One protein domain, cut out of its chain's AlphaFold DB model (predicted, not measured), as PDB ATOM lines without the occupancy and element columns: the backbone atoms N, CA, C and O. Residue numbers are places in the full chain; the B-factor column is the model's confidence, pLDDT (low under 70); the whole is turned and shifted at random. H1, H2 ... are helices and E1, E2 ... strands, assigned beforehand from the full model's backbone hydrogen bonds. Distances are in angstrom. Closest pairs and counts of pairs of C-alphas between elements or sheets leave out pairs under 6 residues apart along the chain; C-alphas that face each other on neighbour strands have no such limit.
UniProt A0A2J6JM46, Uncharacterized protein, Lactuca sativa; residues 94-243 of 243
ATOM      1  N   TRP A  94       9.628 -13.785 -33.667       85.75
ATOM      2  CA  TRP A  94       8.473 -14.490 -34.241       85.75
ATOM      3  C   TRP A  94       8.780 -15.966 -34.561       85.75
ATOM      4  O   TRP A  94       8.176 -16.558 -35.449       85.75
ATOM      5  N   SER A  95       9.738 -16.579 -33.859       67.62
ATOM      6  CA  SER A  95      10.247 -17.927 -34.160       67.62
ATOM      7  C   SER A  95       9.331 -19.083 -33.733       67.62
ATOM      8  O   SER A  95       9.546 -20.202 -34.174       67.62
ATOM      9  N   TYR A  96       8.335 -18.836 -32.874       60.47
ATOM     10  CA  TYR A  96       7.436 -19.857 -32.297       60.47
ATOM     11  C   TYR A  96       5.993 -19.724 -32.792       60.47
ATOM     12  O   TYR A  96       5.033 -19.936 -32.051       60.47
ATOM     13  N   LEU A  97       5.808 -19.304 -34.039       65.06
ATOM     14  CA  LEU A  97       4.477 -19.210 -34.632       65.06
ATOM     15  C   LEU A  97       4.076 -20.581 -35.209       65.06
ATOM     16  O   LEU A  97       3.824 -20.722 -36.401       65.06
ATOM     17  N   ASP A  98       4.027 -21.609 -34.355       54.88
ATOM     18  CA  ASP A  98       3.698 -22.996 -34.738       54.88
ATOM     19  C   ASP A  98       2.304 -23.122 -35.386       54.88
ATOM     20  O   ASP A  98       2.046 -24.029 -36.180       54.88
ATOM     21  N   PHE A  99       1.409 -22.165 -35.123       57.41
ATOM     22  CA  PHE A  99       0.085 -22.078 -35.742       57.41
ATOM     23  C   PHE A  99       0.115 -21.710 -37.239       57.41
ATOM     24  O   PHE A  99      -0.891 -21.885 -37.925       57.41
ATOM     25  N   LEU A 100       1.253 -21.248 -37.776       54.72
ATOM     26  CA  LEU A 100       1.409 -20.953 -39.208       54.72
ATOM     27  C   LEU A 100       1.446 -22.223 -40.064       54.72
ATOM     28  O   LEU A 100       0.938 -22.231 -41.182       54.72
ATOM     29  N   ASN A 101       2.000 -23.313 -39.524       44.16
ATOM     30  CA  ASN A 101       2.166 -24.576 -40.248       44.16
ATOM     31  C   ASN A 101       0.872 -25.409 -40.315       44.16
ATOM     32  O   ASN A 101       0.748 -26.287 -41.170       44.16
ATOM     33  N   GLN A 102      -0.110 -25.152 -39.443       44.19
ATOM     34  CA  GLN A 102      -1.317 -25.984 -39.340       44.19
ATOM     35  C   GLN A 102      -2.364 -25.736 -40.439       44.19
ATOM     36  O   GLN A 102      -3.214 -26.597 -40.667       44.19
ATOM     37  N   ARG A 103      -2.306 -24.622 -41.186       48.28
ATOM     38  CA  ARG A 103      -3.298 -24.329 -42.246       48.28
ATOM     39  C   ARG A 103      -3.043 -25.034 -43.587       48.28
ATOM     40  O   ARG A 103      -3.809 -24.842 -44.526       48.28
ATOM     41  N   HIS A 104      -2.037 -25.907 -43.685       43.56
ATOM     42  CA  HIS A 104      -1.773 -26.704 -44.894       43.56
ATOM     43  C   HIS A 104      -2.686 -27.937 -45.081       43.56
ATOM     44  O   HIS A 104      -2.498 -28.683 -46.038       43.56
ATOM     45  N   LEU A 105      -3.683 -28.166 -44.216       33.62
ATOM     46  CA  LEU A 105      -4.556 -29.355 -44.267       33.62
ATOM     47  C   LEU A 105      -6.002 -29.077 -44.728       33.62
ATOM     48  O   LEU A 105      -6.889 -29.893 -44.497       33.62
ATOM     49  N   GLY A 106      -6.255 -27.951 -45.404       33.69
ATOM     50  CA  GLY A 106      -7.545 -27.656 -46.041       33.69
ATOM     51  C   GLY A 106      -7.501 -27.899 -47.552       33.69
ATOM     52  O   GLY A 106      -6.876 -27.143 -48.287       33.69
ATOM     53  N   THR A 107      -8.188 -28.930 -48.041       30.84
ATOM     54  CA  THR A 107      -8.201 -29.384 -49.449       30.84
ATOM     55  C   THR A 107      -8.937 -28.470 -50.446       30.84
ATOM     56  O   THR A 107      -9.228 -28.901 -51.559       30.84
ATOM     57  N   ASN A 108      -9.224 -27.211 -50.105       30.23
ATOM     58  CA  ASN A 108      -9.966 -26.292 -50.971       30.23
ATOM     59  C   ASN A 108      -9.094 -25.100 -51.390       30.23
ATOM     60  O   ASN A 108      -8.883 -24.154 -50.638       30.23
ATOM     61  N   TYR A 109      -8.658 -25.115 -52.652       33.00
ATOM     62  CA  TYR A 109      -7.818 -24.110 -53.331       33.00
ATOM     63  C   TYR A 109      -8.422 -22.682 -53.395       33.00
ATOM     64  O   TYR A 109      -7.875 -21.800 -54.047       33.00
ATOM     65  N   ARG A 110      -9.577 -22.434 -52.759       32.44
ATOM     66  CA  ARG A 110     -10.307 -21.155 -52.819       32.44
ATOM     67  C   ARG A 110     -10.288 -20.335 -51.524       32.44
ATOM     68  O   ARG A 110     -10.769 -19.211 -51.565       32.44
ATOM     69  N   GLU A 111      -9.728 -20.855 -50.429       36.84
ATOM     70  CA  GLU A 111      -9.796 -20.222 -49.092       36.84
ATOM     71  C   GLU A 111      -8.451 -20.159 -48.346       36.84
ATOM     72  O   GLU A 111      -8.380 -19.691 -47.213       36.84
ATOM     73  N   SER A 112      -7.347 -20.572 -48.973       43.12
ATOM     74  CA  SER A 112      -6.009 -20.380 -48.411       43.12
ATOM     75  C   SER A 112      -5.522 -18.952 -48.682       43.12
ATOM     76  O   SER A 112      -4.648 -18.739 -49.527       43.12
ATOM     77  N   GLU A 113      -6.102 -17.955 -48.006       55.31
ATOM     78  CA  GLU A 113      -5.491 -16.625 -47.935       55.31
ATOM     79  C   GLU A 113      -4.112 -16.798 -47.294       55.31
ATOM     80  O   GLU A 113      -3.970 -17.098 -46.110       55.31
ATOM     81  N   THR A 114      -3.072 -16.729 -48.124       62.47
ATOM     82  CA  THR A 114      -1.701 -16.886 -47.654       62.47
ATOM     83  C   THR A 114      -1.411 -15.736 -46.705       62.47
ATOM     84  O   THR A 114      -1.544 -14.577 -47.093       62.47
ATOM     85  N   GLN A 115      -1.033 -16.046 -45.465       73.81
ATOM     86  CA  GLN A 115      -0.714 -15.020 -44.484       73.81
ATOM     87  C   GLN A 115       0.387 -14.111 -45.028       73.81
ATOM     88  O   GLN A 115       1.450 -14.580 -45.442       73.81
ATOM     89  N   MET A 116       0.121 -12.809 -45.033       78.69
ATOM     90  CA  MET A 116       1.032 -11.812 -45.578       78.69
ATOM     91  C   MET A 116       1.831 -11.152 -44.458       78.69
ATOM     92  O   MET A 116       1.303 -10.807 -43.393       78.69
ATOM     93  N   THR A 117       3.112 -10.938 -44.726       84.06
ATOM     94  CA  THR A 117       3.975 -10.066 -43.939       84.06
ATOM     95  C   THR A 117       4.162  -8.766 -44.703       84.06
ATOM     96  O   THR A 117       4.449  -8.759 -45.901       84.06
ATOM     97  N   ILE A 118       3.979  -7.665 -43.989       86.31
ATOM     98  CA  ILE A 118       4.101  -6.314 -44.507       86.31
ATOM     99  C   ILE A 118       5.219  -5.639 -43.730       86.31
ATOM    100  O   ILE A 118       5.189  -5.599 -42.508       86.31
ATOM    101  N   TYR A 119       6.214  -5.134 -44.434       88.75
ATOM    102  CA  TYR A 119       7.216  -4.232 -43.897       88.75
ATOM    103  C   TYR A 119       6.906  -2.835 -44.424       88.75
ATOM    104  O   TYR A 119       6.823  -2.665 -45.637       88.75
ATOM    105  N   GLU A 120       6.721  -1.858 -43.544       87.50
ATOM    106  CA  GLU A 120       6.422  -0.467 -43.887       87.50
ATOM    107  C   GLU A 120       7.098   0.471 -42.890       87.50
ATOM    108  O   GLU A 120       6.862   0.361 -41.691       87.50
ATOM    109  N   PHE A 121       7.908   1.417 -43.369       84.62
ATOM    110  CA  PHE A 121       8.486   2.493 -42.545       84.62
ATOM    111  C   PHE A 121       9.182   2.002 -41.259       84.62
ATOM    112  O   PHE A 121       9.079   2.628 -40.208       84.62
ATOM    113  N   GLY A 122       9.883   0.866 -41.329       88.75
ATOM    114  CA  GLY A 122      10.567   0.280 -40.174       88.75
ATOM    115  C   GLY A 122       9.683  -0.588 -39.268       88.75
ATOM    116  O   GLY A 122      10.135  -1.030 -38.213       88.75
ATOM    117  N   ILE A 123       8.442  -0.864 -39.668       91.88
ATOM    118  CA  ILE A 123       7.498  -1.698 -38.924       91.88
ATOM    119  C   ILE A 123       7.219  -2.960 -39.733       91.88
ATOM    120  O   ILE A 123       6.766  -2.893 -40.874       91.88
ATOM    121  N   PHE A 124       7.458  -4.122 -39.132       92.00
ATOM    122  CA  PHE A 124       6.943  -5.384 -39.653       92.00
ATOM    123  C   PHE A 124       5.554  -5.614 -39.072       92.00
ATOM    124  O   PHE A 124       5.361  -5.461 -37.874       92.00
ATOM    125  N   SER A 125       4.585  -6.016 -39.882       89.06
ATOM    126  CA  SER A 125       3.246  -6.364 -39.430       89.06
ATOM    127  C   SER A 125       2.698  -7.579 -40.166       89.06
ATOM    128  O   SER A 125       2.957  -7.810 -41.349       89.06
ATOM    129  N   THR A 126       1.913  -8.377 -39.458       85.44
ATOM    130  CA  THR A 126       1.160  -9.489 -40.024       85.44
ATOM    131  C   THR A 126      -0.178  -9.603 -39.313       85.44
ATOM    132  O   THR A 126      -0.305  -9.242 -38.144       85.44
ATOM    133  N   MET A 127      -1.178 -10.086 -40.035       79.88
ATOM    134  CA  MET A 127      -2.499 -10.348 -39.489       79.88
ATOM    135  C   MET A 127      -2.867 -11.791 -39.785       79.88
ATOM    136  O   MET A 127      -2.593 -12.287 -40.879       79.88
ATOM    137  N   TYR A 128      -3.464 -12.452 -38.806       78.19
ATOM    138  CA  TYR A 128      -3.913 -13.830 -38.921       78.19
ATOM    139  C   TYR A 128      -5.105 -14.073 -38.015       78.19
ATOM    140  O   TYR A 128      -5.314 -13.377 -37.025       78.19
ATOM    141  N   GLU A 129      -5.898 -15.075 -38.356       76.25
ATOM    142  CA  GLU A 129      -6.984 -15.529 -37.502       76.25
ATOM    143  C   GLU A 129      -6.432 -16.504 -36.452       76.25
ATOM    144  O   GLU A 129      -5.764 -17.492 -36.779       76.25
ATOM    145  N   ALA A 130      -6.709 -16.196 -35.190       76.06
ATOM    146  CA  ALA A 130      -6.364 -17.000 -34.029       76.06
ATOM    147  C   ALA A 130      -7.333 -16.681 -32.890       76.06
ATOM    148  O   ALA A 130      -7.750 -15.534 -32.731       76.06
ATOM    149  N   GLU A 131      -7.674 -17.696 -32.101       75.56
ATOM    150  CA  GLU A 131      -8.596 -17.561 -30.966       75.56
ATOM    151  C   GLU A 131      -7.962 -16.804 -29.793       75.56
ATOM    152  O   GLU A 131      -8.656 -16.093 -29.070       75.56
ATOM    153  N   GLU A 132      -6.639 -16.908 -29.634       76.75
ATOM    154  CA  GLU A 132      -5.905 -16.313 -28.522       76.75
ATOM    155  C   GLU A 132      -4.640 -15.575 -28.981       76.75
ATOM    156  O   GLU A 132      -3.991 -15.931 -29.968       76.75
ATOM    157  N   MET A 133      -4.265 -14.544 -28.218       81.38
ATOM    158  CA  MET A 133      -3.003 -13.828 -28.397       81.38
ATOM    159  C   MET A 133      -1.804 -14.740 -28.066       81.38
ATOM    160  O   MET A 133      -1.884 -15.501 -27.096       81.38
ATOM    161  N   PRO A 134      -0.666 -14.646 -28.788       82.94
ATOM    162  CA  PRO A 134       0.460 -15.543 -28.563       82.94
ATOM    163  C   PRO A 134       0.953 -15.567 -27.116       82.94
ATOM    164  O   PRO A 134       1.125 -14.533 -26.463       82.94
ATOM    165  N   SER A 135       1.237 -16.775 -26.626       84.00
ATOM    166  CA  SER A 135       1.536 -17.024 -25.214       84.00
ATOM    167  C   SER A 135       2.818 -16.339 -24.712       84.00
ATOM    168  O   SER A 135       2.976 -16.115 -23.512       84.00
ATOM    169  N   TRP A 136       3.719 -15.962 -25.619       85.00
ATOM    170  CA  TRP A 136       5.009 -15.345 -25.313       85.00
ATOM    171  C   TRP A 136       4.940 -13.837 -25.012       85.00
ATOM    172  O   TRP A 136       5.936 -13.269 -24.558       85.00
ATOM    173  N   PHE A 137       3.784 -13.184 -25.191       87.38
ATOM    174  CA  PHE A 137       3.562 -11.831 -24.670       87.38
ATOM    175  C   PHE A 137       3.450 -11.860 -23.145       87.38
ATOM    176  O   PHE A 137       2.554 -12.512 -22.596       87.38
ATOM    177  N   ARG A 138       4.362 -11.143 -22.479       86.69
ATOM    178  CA  ARG A 138       4.419 -11.027 -21.014       86.69
ATOM    179  C   ARG A 138       3.387 -10.040 -20.493       86.69
ATOM    180  O   ARG A 138       2.592 -10.386 -19.627       86.69
ATOM    181  N   ASP A 139       3.394  -8.840 -21.059       90.31
ATOM    182  CA  ASP A 139       2.485  -7.765 -20.691       90.31
ATOM    183  C   ASP A 139       1.221  -7.862 -21.543       90.31
ATOM    184  O   ASP A 139       1.277  -7.863 -22.774       90.31
ATOM    185  N   ARG A 140       0.071  -7.988 -20.879       91.38
ATOM    186  CA  ARG A 140      -1.243  -8.082 -21.521       91.38
ATOM    187  C   ARG A 140      -2.235  -7.217 -20.772       91.38
ATOM    188  O   ARG A 140      -2.211  -7.163 -19.544       91.38
ATOM    189  N   SER A 141      -3.139  -6.592 -21.507       90.12
ATOM    190  CA  SER A 141      -4.266  -5.869 -20.940       90.12
ATOM    191  C   SER A 141      -5.539  -6.222 -21.695       90.12
ATOM    192  O   SER A 141      -5.511  -6.611 -22.862       90.12
ATOM    193  N   VAL A 142      -6.665  -6.095 -21.001       86.88
ATOM    194  CA  VAL A 142      -7.986  -6.106 -21.623       86.88
ATOM    195  C   VAL A 142      -8.375  -4.650 -21.842       86.88
ATOM    196  O   VAL A 142      -8.513  -3.899 -20.877       86.88
ATOM    197  N   GLY A 143      -8.519  -4.243 -23.101       84.94
ATOM    198  CA  GLY A 143      -8.864  -2.872 -23.474       84.94
ATOM    199  C   GLY A 143      -7.998  -2.328 -24.612       84.94
ATOM    200  O   GLY A 143      -7.140  -3.036 -25.138       84.94
ATOM    201  N   PRO A 144      -8.215  -1.064 -25.010       87.00
ATOM    202  CA  PRO A 144      -7.522  -0.457 -26.142       87.00
ATOM    203  C   PRO A 144      -6.106   0.022 -25.803       87.00
ATOM    204  O   PRO A 144      -5.416   0.505 -26.694       87.00
ATOM    205  N   SER A 145      -5.673  -0.040 -24.540       91.44
ATOM    206  CA  SER A 145      -4.380   0.488 -24.107       91.44
ATOM    207  C   SER A 145      -3.646  -0.429 -23.133       91.44
ATOM    208  O   SER A 145      -4.247  -1.183 -22.363       91.44
ATOM    209  N   ILE A 146      -2.320  -0.339 -23.162       94.94
ATOM    210  CA  ILE A 146      -1.413  -0.996 -22.222       94.94
ATOM    211  C   ILE A 146      -0.243  -0.069 -21.913       94.94
ATOM    212  O   ILE A 146       0.269   0.594 -22.812       94.94
ATOM    213  N   SER A 147       0.199  -0.049 -20.660       94.81
ATOM    214  CA  SER A 147       1.383   0.695 -20.232       94.81
ATOM    215  C   SER A 147       2.314  -0.218 -19.452       94.81
ATOM    216  O   SER A 147       1.858  -1.022 -18.641       94.81
ATOM    217  N   PHE A 148       3.614  -0.096 -19.693       93.69
ATOM    218  CA  PHE A 148       4.632  -0.894 -19.021       93.69
ATOM    219  C   PHE A 148       5.972  -0.155 -18.983       93.69
ATOM    220  O   PHE A 148       6.184   0.840 -19.676       93.69
ATOM    221  N   THR A 149       6.889  -0.644 -18.153       92.88
ATOM    222  CA  THR A 149       8.263  -0.135 -18.087       92.88
ATOM    223  C   THR A 149       9.192  -1.114 -18.782       92.88
ATOM    224  O   THR A 149       9.150  -2.312 -18.492       92.88
ATOM    225  N   ILE A 150      10.048  -0.616 -19.673       89.44
ATOM    226  CA  ILE A 150      11.025  -1.455 -20.369       89.44
ATOM    227  C   ILE A 150      11.963  -2.081 -19.325       89.44
ATOM    228  O   ILE A 150      12.589  -1.351 -18.549       89.44
ATOM    229  N   PRO A 151      12.079  -3.419 -19.270       85.94
ATOM    230  CA  PRO A 151      12.803  -4.091 -18.201       85.94
ATOM    231  C   PRO A 151      14.294  -3.740 -18.219       85.94
ATOM    232  O   PRO A 151      14.976  -3.888 -19.231       85.94
ATOM    233  N   SER A 152      14.828  -3.353 -17.058       75.00
ATOM    234  CA  SER A 152      16.253  -3.033 -16.882       75.00
ATOM    235  C   SER A 152      17.178  -4.250 -16.912       75.00
ATOM    236  O   SER A 152      18.394  -4.097 -16.921       75.00
ATOM    237  N   SER A 153      16.620  -5.463 -16.934       66.06
ATOM    238  CA  SER A 153      17.366  -6.722 -17.027       66.06
ATOM    239  C   SER A 153      17.844  -7.058 -18.443       66.06
ATOM    240  O   SER A 153      18.407  -8.135 -18.660       66.06
ATOM    241  N   LEU A 154      17.639  -6.162 -19.415       64.19
ATOM    242  CA  LEU A 154      18.282  -6.266 -20.720       64.19
ATOM    243  C   LEU A 154      19.800  -6.311 -20.502       64.19
ATOM    244  O   LEU A 154      20.379  -5.431 -19.871       64.19
ATOM    245  N   SER A 155      20.438  -7.396 -20.954       56.84
ATOM    246  CA  SER A 155      21.878  -7.588 -20.770       56.84
ATOM    247  C   SER A 155      22.636  -6.361 -21.294       56.84
ATOM    248  O   SER A 155      22.265  -5.866 -22.355       56.84
ATOM    249  N   PRO A 156      23.723  -5.913 -20.640       53.06
ATOM    250  CA  PRO A 156      24.425  -4.665 -20.979       53.06
ATOM    251  C   PRO A 156      24.938  -4.578 -22.429       53.06
ATOM    252  O   PRO A 156      25.264  -3.496 -22.899       53.06
ATOM    253  N   ASN A 157      24.957  -5.700 -23.159       54.38
ATOM    254  CA  ASN A 157      25.364  -5.791 -24.562       54.38
ATOM    255  C   ASN A 157      24.191  -5.985 -25.546       54.38
ATOM    256  O   ASN A 157      24.424  -6.188 -26.736       54.38
ATOM    257  N   LYS A 158      22.937  -5.992 -25.079       64.44
ATOM    258  CA  LYS A 158      21.747  -6.142 -25.924       64.44
ATOM    259  C   LYS A 158      21.056  -4.793 -26.061       64.44
ATOM    260  O   LYS A 158      20.291  -4.389 -25.190       64.44
ATOM    261  N   LEU A 159      21.333  -4.120 -27.174       70.69
ATOM    262  CA  LEU A 159      20.563  -2.957 -27.595       70.69
ATOM    263  C   LEU A 159      19.114  -3.391 -27.844       70.69
ATOM    264  O   LEU A 159      18.875  -4.427 -28.468       70.69
ATOM    265  N   LEU A 160      18.152  -2.612 -27.353       80.31
ATOM    266  CA  LEU A 160      16.752  -2.797 -27.711       80.31
ATOM    267  C   LEU A 160      16.599  -2.486 -29.205       80.31
ATOM    268  O   LEU A 160      16.761  -1.344 -29.619       80.31
ATOM    269  N   THR A 161      16.328  -3.507 -30.014       81.88
ATOM    270  CA  THR A 161      16.188  -3.359 -31.472       81.88
ATOM    271  C   THR A 161      14.772  -2.988 -31.892       81.88
ATOM    272  O   THR A 161      14.572  -2.438 -32.972       81.88
ATOM    273  N   GLY A 162      13.787  -3.287 -31.047       90.06
ATOM    274  CA  GLY A 162      12.393  -3.021 -31.349       90.06
ATOM    275  C   GLY A 162      11.423  -3.516 -30.286       90.06
ATOM    276  O   GLY A 162      11.818  -4.125 -29.287       90.06
ATOM    277  N   LEU A 163      10.140  -3.256 -30.526       91.88
ATOM    278  CA  LEU A 163       9.028  -3.624 -29.654       91.88
ATOM    279  C   LEU A 163       7.993  -4.418 -30.444       91.88
ATOM    280  O   LEU A 163       7.525  -3.979 -31.494       91.88
ATOM    281  N   ASN A 164       7.610  -5.577 -29.915       92.88
ATOM    282  CA  ASN A 164       6.471  -6.321 -30.432       92.88
ATOM    283  C   ASN A 164       5.187  -5.777 -29.806       92.88
ATOM    284  O   ASN A 164       5.065  -5.742 -28.583       92.88
ATOM    285  N   PHE A 165       4.234  -5.381 -30.641       92.31
ATOM    286  CA  PHE A 165       2.922  -4.909 -30.226       92.31
ATOM    287  C   PHE A 165       1.845  -5.739 -30.918       92.31
ATOM    288  O   PHE A 165       1.880  -5.926 -32.138       92.31
ATOM    289  N   CYS A 166       0.919  -6.275 -30.127       90.25
ATOM    290  CA  CYS A 166      -0.078  -7.232 -30.580       90.25
ATOM    291  C   CYS A 166      -1.467  -6.819 -30.113       90.25
ATOM    292  O   CYS A 166      -1.653  -6.402 -28.971       90.25
ATOM    293  N   PHE A 167      -2.430  -6.961 -31.013       87.75
ATOM    294  CA  PHE A 167      -3.835  -6.678 -30.780       87.75
ATOM    295  C   PHE A 167      -4.666  -7.872 -31.236       87.75
ATOM    296  O   PHE A 167      -4.484  -8.350 -32.353       87.75
ATOM    297  N   SER A 168      -5.575  -8.342 -30.385       84.94
ATOM    298  CA  SER A 168      -6.534  -9.397 -30.712       84.94
ATOM    299  C   SER A 168      -7.951  -8.861 -30.569       84.94
ATOM    300  O   SER A 168      -8.283  -8.303 -29.521       84.94
ATOM    301  N   ALA A 169      -8.788  -9.066 -31.581       78.81
ATOM    302  CA  ALA A 169     -10.196  -8.693 -31.545       78.81
ATOM    303  C   ALA A 169     -11.095  -9.877 -31.888       78.81
ATOM    304  O   ALA A 169     -10.818 -10.642 -32.812       78.81
ATOM    305  N   ASP A 170     -12.203  -9.966 -31.157       71.81
ATOM    306  CA  ASP A 170     -13.309 -10.865 -31.453       71.81
ATOM    307  C   ASP A 170     -14.343 -10.115 -32.306       71.81
ATOM    308  O   ASP A 170     -14.873  -9.067 -31.930       71.81
ATOM    309  N   THR A 171     -14.606 -10.652 -33.489       62.44
ATOM    310  CA  THR A 171     -15.580 -10.139 -34.459       62.44
ATOM    311  C   THR A 171     -17.025 -10.371 -34.023       62.44
ATOM    312  O   THR A 171     -17.927  -9.717 -34.546       62.44
ATOM    313  N   SER A 172     -17.265 -11.256 -33.049       53.78
ATOM    314  CA  SER A 172     -18.604 -11.594 -32.560       53.78
ATOM    315  C   SER A 172     -19.185 -10.581 -31.562       53.78
ATOM    316  O   SER A 172     -20.385 -10.614 -31.292       53.78
ATOM    317  N   ILE A 173     -18.378  -9.641 -31.050       48.31
ATOM    318  CA  ILE A 173     -18.758  -8.711 -29.965       48.31
ATOM    319  C   ILE A 173     -19.596  -7.498 -30.442       48.31
ATOM    320  O   ILE A 173     -19.948  -6.635 -29.642       48.31
ATOM    321  N   TYR A 174     -20.028  -7.424 -31.706       47.34
ATOM    322  CA  TYR A 174     -20.801  -6.270 -32.203       47.34
ATOM    323  C   TYR A 174     -22.280  -6.566 -32.521       47.34
ATOM    324  O   TYR A 174     -22.642  -6.716 -33.690       47.34
ATOM    325  N   PRO A 175     -23.190  -6.537 -31.526       35.50
ATOM    326  CA  PRO A 175     -24.600  -6.269 -31.752       35.50
ATOM    327  C   PRO A 175     -24.826  -4.747 -31.709       35.50
ATOM    328  O   PRO A 175     -25.102  -4.179 -30.659       35.50
ATOM    329  N   GLY A 176     -24.712  -4.076 -32.854       36.38
ATOM    330  CA  GLY A 176     -25.205  -2.702 -33.016       36.38
ATOM    331  C   GLY A 176     -24.155  -1.588 -32.906       36.38
ATOM    332  O   GLY A 176     -23.622  -1.290 -31.847       36.38
ATOM    333  N   GLU A 177     -23.940  -0.928 -34.044       43.28
ATOM    334  CA  GLU A 177     -23.568   0.487 -34.178       43.28
ATOM    335  C   GLU A 177     -22.261   0.974 -33.522       43.28
ATOM    336  O   GLU A 177     -22.248   1.567 -32.446       43.28
ATOM    337  N   ARG A 178     -21.163   0.850 -34.290       36.47
ATOM    338  CA  ARG A 178     -20.177   1.936 -34.552       36.47
ATOM    339  C   ARG A 178     -19.140   1.614 -35.634       36.47
ATOM    340  O   ARG A 178     -18.380   2.496 -36.016       36.47
ATOM    341  N   PHE A 179     -19.191   0.418 -36.213       40.72
ATOM    342  CA  PHE A 179     -18.627   0.134 -37.529       40.72
ATOM    343  C   PHE A 179     -19.738  -0.498 -38.371       40.72
ATOM    344  O   PHE A 179     -20.223  -1.565 -37.993       40.72
ATOM    345  N   PRO A 180     -20.226   0.133 -39.454       32.78
ATOM    346  CA  PRO A 180     -21.148  -0.537 -40.354       32.78
ATOM    347  C   PRO A 180     -20.351  -1.625 -41.078       32.78
ATOM    348  O   PRO A 180     -19.687  -1.357 -42.073       32.78
ATOM    349  N   VAL A 181     -20.357  -2.839 -40.536       38.56
ATOM    350  CA  VAL A 181     -19.826  -4.019 -41.218       38.56
ATOM    351  C   VAL A 181     -21.028  -4.802 -41.726       38.56
ATOM    352  O   VAL A 181     -21.507  -5.748 -41.106       38.56
ATOM    353  N   SER A 182     -21.586  -4.346 -42.844       31.23
ATOM    354  CA  SER A 182     -22.425  -5.199 -43.678       31.23
ATOM    355  C   SER A 182     -21.547  -6.307 -44.269       31.23
ATOM    356  O   SER A 182     -20.386  -6.079 -44.616       31.23
ATOM    357  N   PHE A 183     -22.100  -7.519 -44.365       31.62
ATOM    358  CA  PHE A 183     -21.479  -8.665 -45.032       31.62
ATOM    359  C   PHE A 183     -20.781  -8.225 -46.333       31.62
ATOM    360  O   PHE A 183     -21.429  -7.712 -47.244       31.62
ATOM    361  N   GLY A 184     -19.459  -8.406 -46.404       40.12
ATOM    362  CA  GLY A 184     -18.648  -8.035 -47.570       40.12
ATOM    363  C   GLY A 184     -17.964  -6.661 -47.519       40.12
ATOM    364  O   GLY A 184     -17.417  -6.238 -48.540       40.12
ATOM    365  N   GLN A 185     -17.950  -5.961 -46.378       37.84
ATOM    366  CA  GLN A 185     -17.235  -4.690 -46.219       37.84
ATOM    367  C   GLN A 185     -15.972  -4.844 -45.354       37.84
ATOM    368  O   GLN A 185     -16.025  -5.273 -44.209       37.84
ATOM    369  N   PHE A 186     -14.823  -4.499 -45.937       43.41
ATOM    370  CA  PHE A 186     -13.491  -4.585 -45.335       43.41
ATOM    371  C   PHE A 186     -13.383  -3.809 -44.011       43.41
ATOM    372  O   PHE A 186     -13.690  -2.614 -43.977       43.41
ATOM    373  N   SER A 187     -12.894  -4.457 -42.951       50.84
ATOM    374  CA  SER A 187     -12.531  -3.792 -41.695       50.84
ATOM    375  C   SER A 187     -11.351  -2.844 -41.929       50.84
ATOM    376  O   SER A 187     -10.372  -3.211 -42.574       50.84
ATOM    377  N   LEU A 188     -11.438  -1.612 -41.423       56.50
ATOM    378  CA  LEU A 188     -10.280  -0.720 -41.379       56.50
ATOM    379  C   LEU A 188      -9.299  -1.259 -40.336       56.50
ATOM    380  O   LEU A 188      -9.691  -1.461 -39.188       56.50
ATOM    381  N   SER A 189      -8.035  -1.436 -40.727       64.94
ATOM    382  CA  SER A 189      -6.949  -1.667 -39.771       64.94
ATOM    383  C   SER A 189      -6.983  -0.588 -38.691       64.94
ATOM    384  O   SER A 189      -7.027   0.603 -39.042       64.94
ATOM    385  N   PRO A 190      -6.959  -0.966 -37.405       76.69
ATOM    386  CA  PRO A 190      -6.966   0.016 -36.346       76.69
ATOM    387  C   PRO A 190      -5.655   0.805 -36.367       76.69
ATOM    388  O   PRO A 190      -4.608   0.319 -36.809       76.69
ATOM    389  N   MET A 191      -5.711   2.044 -35.896       85.12
ATOM    390  CA  MET A 191      -4.519   2.863 -35.747       85.12
ATOM    391  C   MET A 191      -3.808   2.470 -34.455       85.12
ATOM    392  O   MET A 191      -4.400   2.450 -33.378       85.12
ATOM    393  N   MET A 192      -2.523   2.159 -34.572       90.38
ATOM    394  CA  MET A 192      -1.660   1.792 -33.460       90.38
ATOM    395  C   MET A 192      -0.818   3.004 -33.074       90.38
ATOM    396  O   MET A 192      -0.182   3.625 -33.927       90.38
ATOM    397  N   THR A 193      -0.789   3.339 -31.791       93.88
ATOM    398  CA  THR A 193       0.038   4.430 -31.270       93.88
ATOM    399  C   THR A 193       0.946   3.898 -30.179       93.88
ATOM    400  O   THR A 193       0.486   3.214 -29.270       93.88
ATOM    401  N   ILE A 194       2.231   4.228 -30.249       94.88
ATOM    402  CA  ILE A 194       3.205   3.938 -29.198       94.88
ATOM    403  C   ILE A 194       3.735   5.263 -28.663       94.88
ATOM    404  O   ILE A 194       4.142   6.133 -29.428       94.88
ATOM    405  N   ILE A 195       3.731   5.416 -27.344       95.81
ATOM    406  CA  ILE A 195       4.157   6.622 -26.639       95.81
ATOM    407  C   ILE A 195       5.231   6.229 -25.635       95.81
ATOM    408  O   ILE A 195       4.955   5.487 -24.697       95.81
ATOM    409  N   ASN A 196       6.441   6.755 -25.793       95.50
ATOM    410  CA  ASN A 196       7.445   6.752 -24.735       95.50
ATOM    411  C   ASN A 196       7.225   8.004 -23.878       95.50
ATOM    412  O   ASN A 196       7.556   9.119 -24.289       95.50
ATOM    413  N   ILE A 197       6.639   7.810 -22.697       95.81
ATOM    414  CA  ILE A 197       6.285   8.882 -21.762       95.81
ATOM    415  C   ILE A 197       7.556   9.524 -21.205       95.81
ATOM    416  O   ILE A 197       7.646  10.749 -21.155       95.81
ATOM    417  N   THR A 198       8.556   8.715 -20.846       94.75
ATOM    418  CA  THR A 198       9.828   9.192 -20.279       94.75
ATOM    419  C   THR A 198      10.536  10.168 -21.215       94.75
ATOM    420  O   THR A 198      11.079  11.175 -20.766       94.75
ATOM    421  N   LYS A 199      10.501   9.898 -22.524       94.00
ATOM    422  CA  LYS A 199      11.194  10.700 -23.545       94.00
ATOM    423  C   LYS A 199      10.291  11.659 -24.318       94.00
ATOM    424  O   LYS A 199      10.782  12.350 -25.211       94.00
ATOM    425  N   ASN A 200       8.998  11.712 -23.994       94.94
ATOM    426  CA  ASN A 200       7.989  12.498 -24.708       94.94
ATOM    427  C   ASN A 200       8.025  12.263 -26.235       94.94
ATOM    428  O   ASN A 200       8.104  13.201 -27.034       94.94
ATOM    429  N   ARG A 201       8.036  10.988 -26.641       94.56
ATOM    430  CA  ARG A 201       8.034  10.572 -28.052       94.56
ATOM    431  C   ARG A 201       6.780   9.778 -28.367       94.56
ATOM    432  O   ARG A 201       6.365   8.943 -27.570       94.56
ATOM    433  N   THR A 202       6.233  10.011 -29.554       95.00
ATOM    434  CA  THR A 202       5.020   9.350 -30.036       95.00
ATOM    435  C   THR A 202       5.239   8.871 -31.459       95.00
ATOM    436  O   THR A 202       5.643   9.652 -32.321       95.00
ATOM    437  N   TRP A 203       4.914   7.608 -31.705       94.31
ATOM    438  CA  TRP A 203       4.865   7.010 -33.029       94.31
ATOM    439  C   TRP A 203       3.438   6.564 -33.314       94.31
ATOM    440  O   TRP A 203       2.790   5.936 -32.478       94.31
ATOM    441  N   ILE A 204       2.949   6.911 -34.497       91.44
ATOM    442  CA  ILE A 204       1.604   6.589 -34.962       91.44
ATOM    443  C   ILE A 204       1.750   5.768 -36.230       91.44
ATOM    444  O   ILE A 204       2.409   6.195 -37.176       91.44
ATOM    445  N   TYR A 205       1.101   4.613 -36.255       87.56
ATOM    446  CA  TYR A 205       1.062   3.742 -37.411       87.56
ATOM    447  C   TYR A 205      -0.378   3.425 -37.762       87.56
ATOM    448  O   TYR A 205      -1.162   2.930 -36.951       87.56
ATOM    449  N   LYS A 206      -0.707   3.694 -39.019       81.25
ATOM    450  CA  LYS A 206      -1.922   3.219 -39.654       81.25
ATOM    451  C   LYS A 206      -1.497   2.384 -40.847       81.25
ATOM    452  O   LYS A 206      -0.852   2.894 -41.757       81.25
ATOM    453  N   ARG A 207      -1.859   1.107 -40.826       72.31
ATOM    454  CA  ARG A 207      -1.540   0.170 -41.902       72.31
ATOM    455  C   ARG A 207      -2.241   0.601 -43.191       72.31
ATOM    456  O   ARG A 207      -3.453   0.821 -43.190       72.31
ATOM    457  N   TYR A 208      -1.489   0.727 -44.284       61.16
ATOM    458  CA  TYR A 208      -2.025   1.228 -45.558       61.16
ATOM    459  C   TYR A 208      -2.647   0.132 -46.436       61.16
ATOM    460  O   TYR A 208      -3.476   0.437 -47.290       61.16
ATOM    461  N   PHE A 209      -2.287  -1.137 -46.231       59.75
ATOM    462  CA  PHE A 209      -2.608  -2.237 -47.157       59.75
ATOM    463  C   PHE A 209      -3.702  -3.198 -46.669       59.75
ATOM    464  O   PHE A 209      -3.716  -4.369 -47.043       59.75
ATOM    465  N   ASP A 210      -4.623  -2.727 -45.832       52.88
ATOM    466  CA  ASP A 210      -5.534  -3.610 -45.102       52.88
ATOM    467  C   ASP A 210      -6.938  -3.642 -45.711       52.88
ATOM    468  O   ASP A 210      -7.816  -2.839 -45.394       52.88
ATOM    469  N   ARG A 211      -7.144  -4.584 -46.628       49.94
ATOM    470  CA  ARG A 211      -8.471  -5.008 -47.072       49.94
ATOM    471  C   ARG A 211      -8.469  -6.528 -47.174       49.94
ATOM    472  O   ARG A 211      -8.215  -7.077 -48.240       49.94
ATOM    473  N   PHE A 212      -8.749  -7.188 -46.054       49.38
ATOM    474  CA  PHE A 212      -8.851  -8.646 -45.959       49.38
ATOM    475  C   PHE A 212     -10.273  -9.067 -45.594       49.38
ATOM    476  O   PHE A 212     -11.021  -8.297 -44.983       49.38
ATOM    477  N   ASN A 213     -10.651 -10.279 -45.997       47.56
ATOM    478  CA  ASN A 213     -11.933 -10.857 -45.638       47.56
ATOM    479  C   ASN A 213     -11.796 -11.567 -44.289       47.56
ATOM    480  O   ASN A 213     -11.321 -12.697 -44.206       47.56
ATOM    481  N   VAL A 214     -12.189 -10.892 -43.210       50.88
ATOM    482  CA  VAL A 214     -12.230 -11.519 -41.888       50.88
ATOM    483  C   VAL A 214     -13.478 -12.403 -41.819       50.88
ATOM    484  O   VAL A 214     -14.537 -11.974 -41.377       50.88
ATOM    485  N   CYS A 215     -13.367 -13.643 -42.301       50.16
ATOM    486  CA  CYS A 215     -14.402 -14.669 -42.101       50.16
ATOM    487  C   CYS A 215     -14.299 -15.356 -40.728       50.16
ATOM    488  O   CYS A 215     -15.210 -16.090 -40.343       50.16
ATOM    489  N   GLY A 216     -13.198 -15.132 -40.008       57.81
ATOM    490  CA  GLY A 216     -12.908 -15.749 -38.719       57.81
ATOM    491  C   GLY A 216     -13.537 -15.036 -37.529       57.81
ATOM    492  O   GLY A 216     -13.748 -13.827 -37.559       57.81
ATOM    493  N   LYS A 217     -13.787 -15.784 -36.447       64.06
ATOM    494  CA  LYS A 217     -14.346 -15.230 -35.202       64.06
ATOM    495  C   LYS A 217     -13.375 -14.282 -34.506       64.06
ATOM    496  O   LYS A 217     -13.801 -13.227 -34.059       64.06
ATOM    497  N   CYS A 218     -12.087 -14.607 -34.481       68.81
ATOM    498  CA  CYS A 218     -11.062 -13.792 -33.840       68.81
ATOM    499  C   CYS A 218      -9.892 -13.558 -34.790       68.81
ATOM    500  O   CYS A 218      -9.466 -14.466 -35.507       68.81
ATOM    501  N   TRP A 219      -9.344 -12.350 -34.779       77.75
ATOM    502  CA  TRP A 219      -8.139 -12.025 -35.533       77.75
ATOM    503  C   TRP A 219      -7.117 -11.322 -34.657       77.75
ATOM    504  O   TRP A 219      -7.448 -10.635 -33.689       77.75
ATOM    505  N   VAL A 220      -5.855 -11.519 -35.018       82.12
ATOM    506  CA  VAL A 220      -4.689 -10.983 -34.336       82.12
ATOM    507  C   VAL A 220      -3.874 -10.167 -35.326       82.12
ATOM    508  O   VAL A 220      -3.471 -10.669 -36.375       82.12
ATOM    509  N   LEU A 221      -3.608  -8.910 -34.977       86.56
ATOM    510  CA  LEU A 221      -2.624  -8.056 -35.631       86.56
ATOM    511  C   LEU A 221      -1.359  -8.034 -34.781       86.56
ATOM    512  O   LEU A 221      -1.357  -7.538 -33.655       86.56
ATOM    513  N   LEU A 222      -0.280  -8.560 -35.345       89.75
ATOM    514  CA  LEU A 222       1.043  -8.578 -34.748       89.75
ATOM    515  C   LEU A 222       1.938  -7.593 -35.493       89.75
ATOM    516  O   LEU A 222       2.024  -7.635 -36.718       89.75
ATOM    517  N   SER A 223       2.631  -6.734 -34.753       91.88
ATOM    518  CA  SER A 223       3.592  -5.788 -35.310       91.88
ATOM    519  C   SER A 223       4.894  -5.769 -34.518       91.88
ATOM    520  O   SER A 223       4.892  -5.962 -33.306       91.88
ATOM    521  N   HIS A 224       6.002  -5.534 -35.209       93.75
ATOM    522  CA  HIS A 224       7.320  -5.313 -34.644       93.75
ATOM    523  C   HIS A 224       7.814  -3.949 -35.108       93.75
ATOM    524  O   HIS A 224       7.999  -3.722 -36.304       93.75
ATOM    525  N   TRP A 225       8.019  -3.054 -34.155       94.19
ATOM    526  CA  TRP A 225       8.415  -1.675 -34.388       94.19
ATOM    527  C   TRP A 225       9.902  -1.544 -34.142       94.19
ATOM    528  O   TRP A 225      10.350  -1.787 -33.021       94.19
ATOM    529  N   MET A 226      10.655  -1.170 -35.172       91.94
ATOM    530  CA  MET A 226      12.069  -0.857 -35.014       91.94
ATOM    531  C   MET A 226      12.227   0.589 -34.555       91.94
ATOM    532  O   MET A 226      11.580   1.489 -35.090       91.94
ATOM    533  N   PHE A 227      13.115   0.799 -33.591       88.44
ATOM    534  CA  PHE A 227      13.438   2.124 -33.072       88.44
ATOM    535  C   PHE A 227      14.905   2.445 -33.336       88.44
ATOM    536  O   PHE A 227      15.771   1.567 -33.320       88.44
ATOM    537  N   GLY A 228      15.179   3.717 -33.595       84.94
ATOM    538  CA  GLY A 228      16.526   4.245 -33.714       84.94
ATOM    539  C   GLY A 228      17.279   4.232 -32.383       84.94
ATOM    540  O   GLY A 228      16.732   3.974 -31.307       84.94
ATOM    541  N   MET A 229      18.570   4.557 -32.448       82.88
ATOM    542  CA  MET A 229      19.395   4.682 -31.248       82.88
ATOM    543  C   MET A 229      18.795   5.705 -30.276       82.88
ATOM    544  O   MET A 229      18.471   6.827 -30.665       82.88
ATOM    545  N   ASN A 230      18.703   5.324 -29.002       83.38
ATOM    546  CA  ASN A 230      18.220   6.150 -27.890       83.38
ATOM    547  C   ASN A 230      16.737   6.564 -27.969       83.38
ATOM    548  O   ASN A 230      16.276   7.369 -27.158       83.38
ATOM    549  N   GLU A 231      15.953   6.018 -28.898       88.19
ATOM    550  CA  GLU A 231      14.506   6.267 -28.956       88.19
ATOM    551  C   GLU A 231      13.739   5.499 -27.869       88.19
ATOM    552  O   GLU A 231      12.741   5.993 -27.334       88.19
ATOM    553  N   MET A 232      14.247   4.325 -27.491       88.50
ATOM    554  CA  MET A 232      13.744   3.508 -26.391       88.50
ATOM    555  C   MET A 232      14.894   2.840 -25.639       88.50
ATOM    556  O   MET A 232      15.795   2.265 -26.249       88.50
ATOM    557  N   GLU A 233      14.856   2.905 -24.312       88.75
ATOM    558  CA  GLU A 233      15.884   2.359 -23.423       88.75
ATOM    559  C   GLU A 233      15.279   1.637 -22.216       88.75
ATOM    560  O   GLU A 233      14.117   1.812 -21.852       88.75
ATOM    561  N   ALA A 234      16.099   0.814 -21.567       88.81
ATOM    562  CA  ALA A 234      15.768   0.209 -20.286       88.81
ATOM    563  C   ALA A 234      15.325   1.269 -19.260       88.81
ATOM    564  O   ALA A 234      16.025   2.250 -19.032       88.81
ATOM    565  N   GLY A 235      14.192   1.031 -18.599       89.75
ATOM    566  CA  GLY A 235      13.605   1.956 -17.629       89.75
ATOM    567  C   GLY A 235      12.649   2.994 -18.224       89.75
ATOM    568  O   GLY A 235      11.934   3.637 -17.456       89.75
ATOM    569  N   ASP A 236      12.568   3.132 -19.554       92.44
ATOM    570  CA  ASP A 236      11.565   3.998 -20.175       92.44
ATOM    571  C   ASP A 236      10.150   3.471 -19.900       92.44
ATOM    572  O   ASP A 236       9.891   2.263 -19.928       92.44
ATOM    573  N   HIS A 237       9.221   4.392 -19.645       95.19
ATOM    574  CA  HIS A 237       7.815   4.083 -19.439       95.19
ATOM    575  C   HIS A 237       7.058   4.290 -20.748       95.19
ATOM    576  O   HIS A 237       7.045   5.391 -21.306       95.19
ATOM    577  N   VAL A 238       6.448   3.222 -21.256       95.38
ATOM    578  CA  VAL A 238       5.857   3.170 -22.595       95.38
ATOM    579  C   VAL A 238       4.378   2.831 -22.500       95.38
ATOM    580  O   VAL A 238       3.965   2.024 -21.672       95.38
ATOM    581  N   THR A 239       3.575   3.452 -23.359       96.19
ATOM    582  CA  THR A 239       2.154   3.151 -23.544       96.19
ATOM    583  C   THR A 239       1.875   2.818 -25.000       96.19
ATOM    584  O   THR A 239       2.255   3.575 -25.888       96.19
ATOM    585  N   GLY A 240       1.198   1.702 -25.243       94.25
ATOM    586  CA  GLY A 240       0.638   1.343 -26.541       94.25
ATOM    587  C   GLY A 240      -0.876   1.527 -26.529       94.25
ATOM    588  O   GLY A 240      -1.523   1.127 -25.559       94.25
ATOM    589  N   THR A 241      -1.448   2.110 -27.580       91.94
ATOM    590  CA  THR A 241      -2.898   2.230 -27.760       91.94
ATOM    591  C   THR A 241      -3.353   1.821 -29.156       91.94
ATOM    592  O   THR A 241      -2.607   1.909 -30.132       91.94
ATOM    593  N   ILE A 242      -4.599   1.367 -29.230       87.69
ATOM    594  CA  ILE A 242      -5.324   0.991 -30.440       87.69
ATOM    595  C   ILE A 242      -6.574   1.876 -30.527       87.69
ATOM    596  O   ILE A 242      -7.314   1.982 -29.547       87.69
ATOM    597  N   THR A 243      -6.806   2.511 -31.678       81.75
ATOM    598  CA  THR A 243      -7.960   3.402 -31.935       81.75
ATOM    599  C   THR A 243      -8.608   3.150 -33.282       81.75
ATOM    600  O   THR A 243      -7.849   2.891 -34.247       81.75
TER     601      THR A 243
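This is residues 94 to 243 of the 243 residues of an uncharacterized protein of Lactuca sativa (UniProt A0A2J6JM46). Two four-stranded antiparallel sheets form a sandwich of crossed strands, with a short helix, H1, outside it. Little is regular: under half of the 150 printed residues are in named elements, mostly strand, ordered H1, E1 to E8. It is compact, with radius of gyration of the C-alphas 17.0 A and spans 50 by 36 by 26 A.

The twisted sheet runs E1, residues 116 to 120, E2, 123 to 129, E7, 218 to 226, E4, 162 to 170; N 165 and O 223, 2.8 A apart, are within hydrogen-bond range. The other runs E3, 145 to 149, E8, 237 to 242, E5, 192 to 196, E6, 201 to 205. The closest C-alphas of E4 and E8, 165 and 240, are 7.6 A apart. H1, 98 to 105, has 0 of 4 O i to N i+4 and 1 of 5 O i to N i+3 pairs within range.

H1 begins at C-alpha 98 (3.698, -22.996, -34.738); E8 ends at C-alpha 242 (-5.324, 0.991, -30.440).

The printed part has no cut. In the model 56 printed residues have pLDDT under 70, among them residues 171 to 189 in the long link E4 to E5.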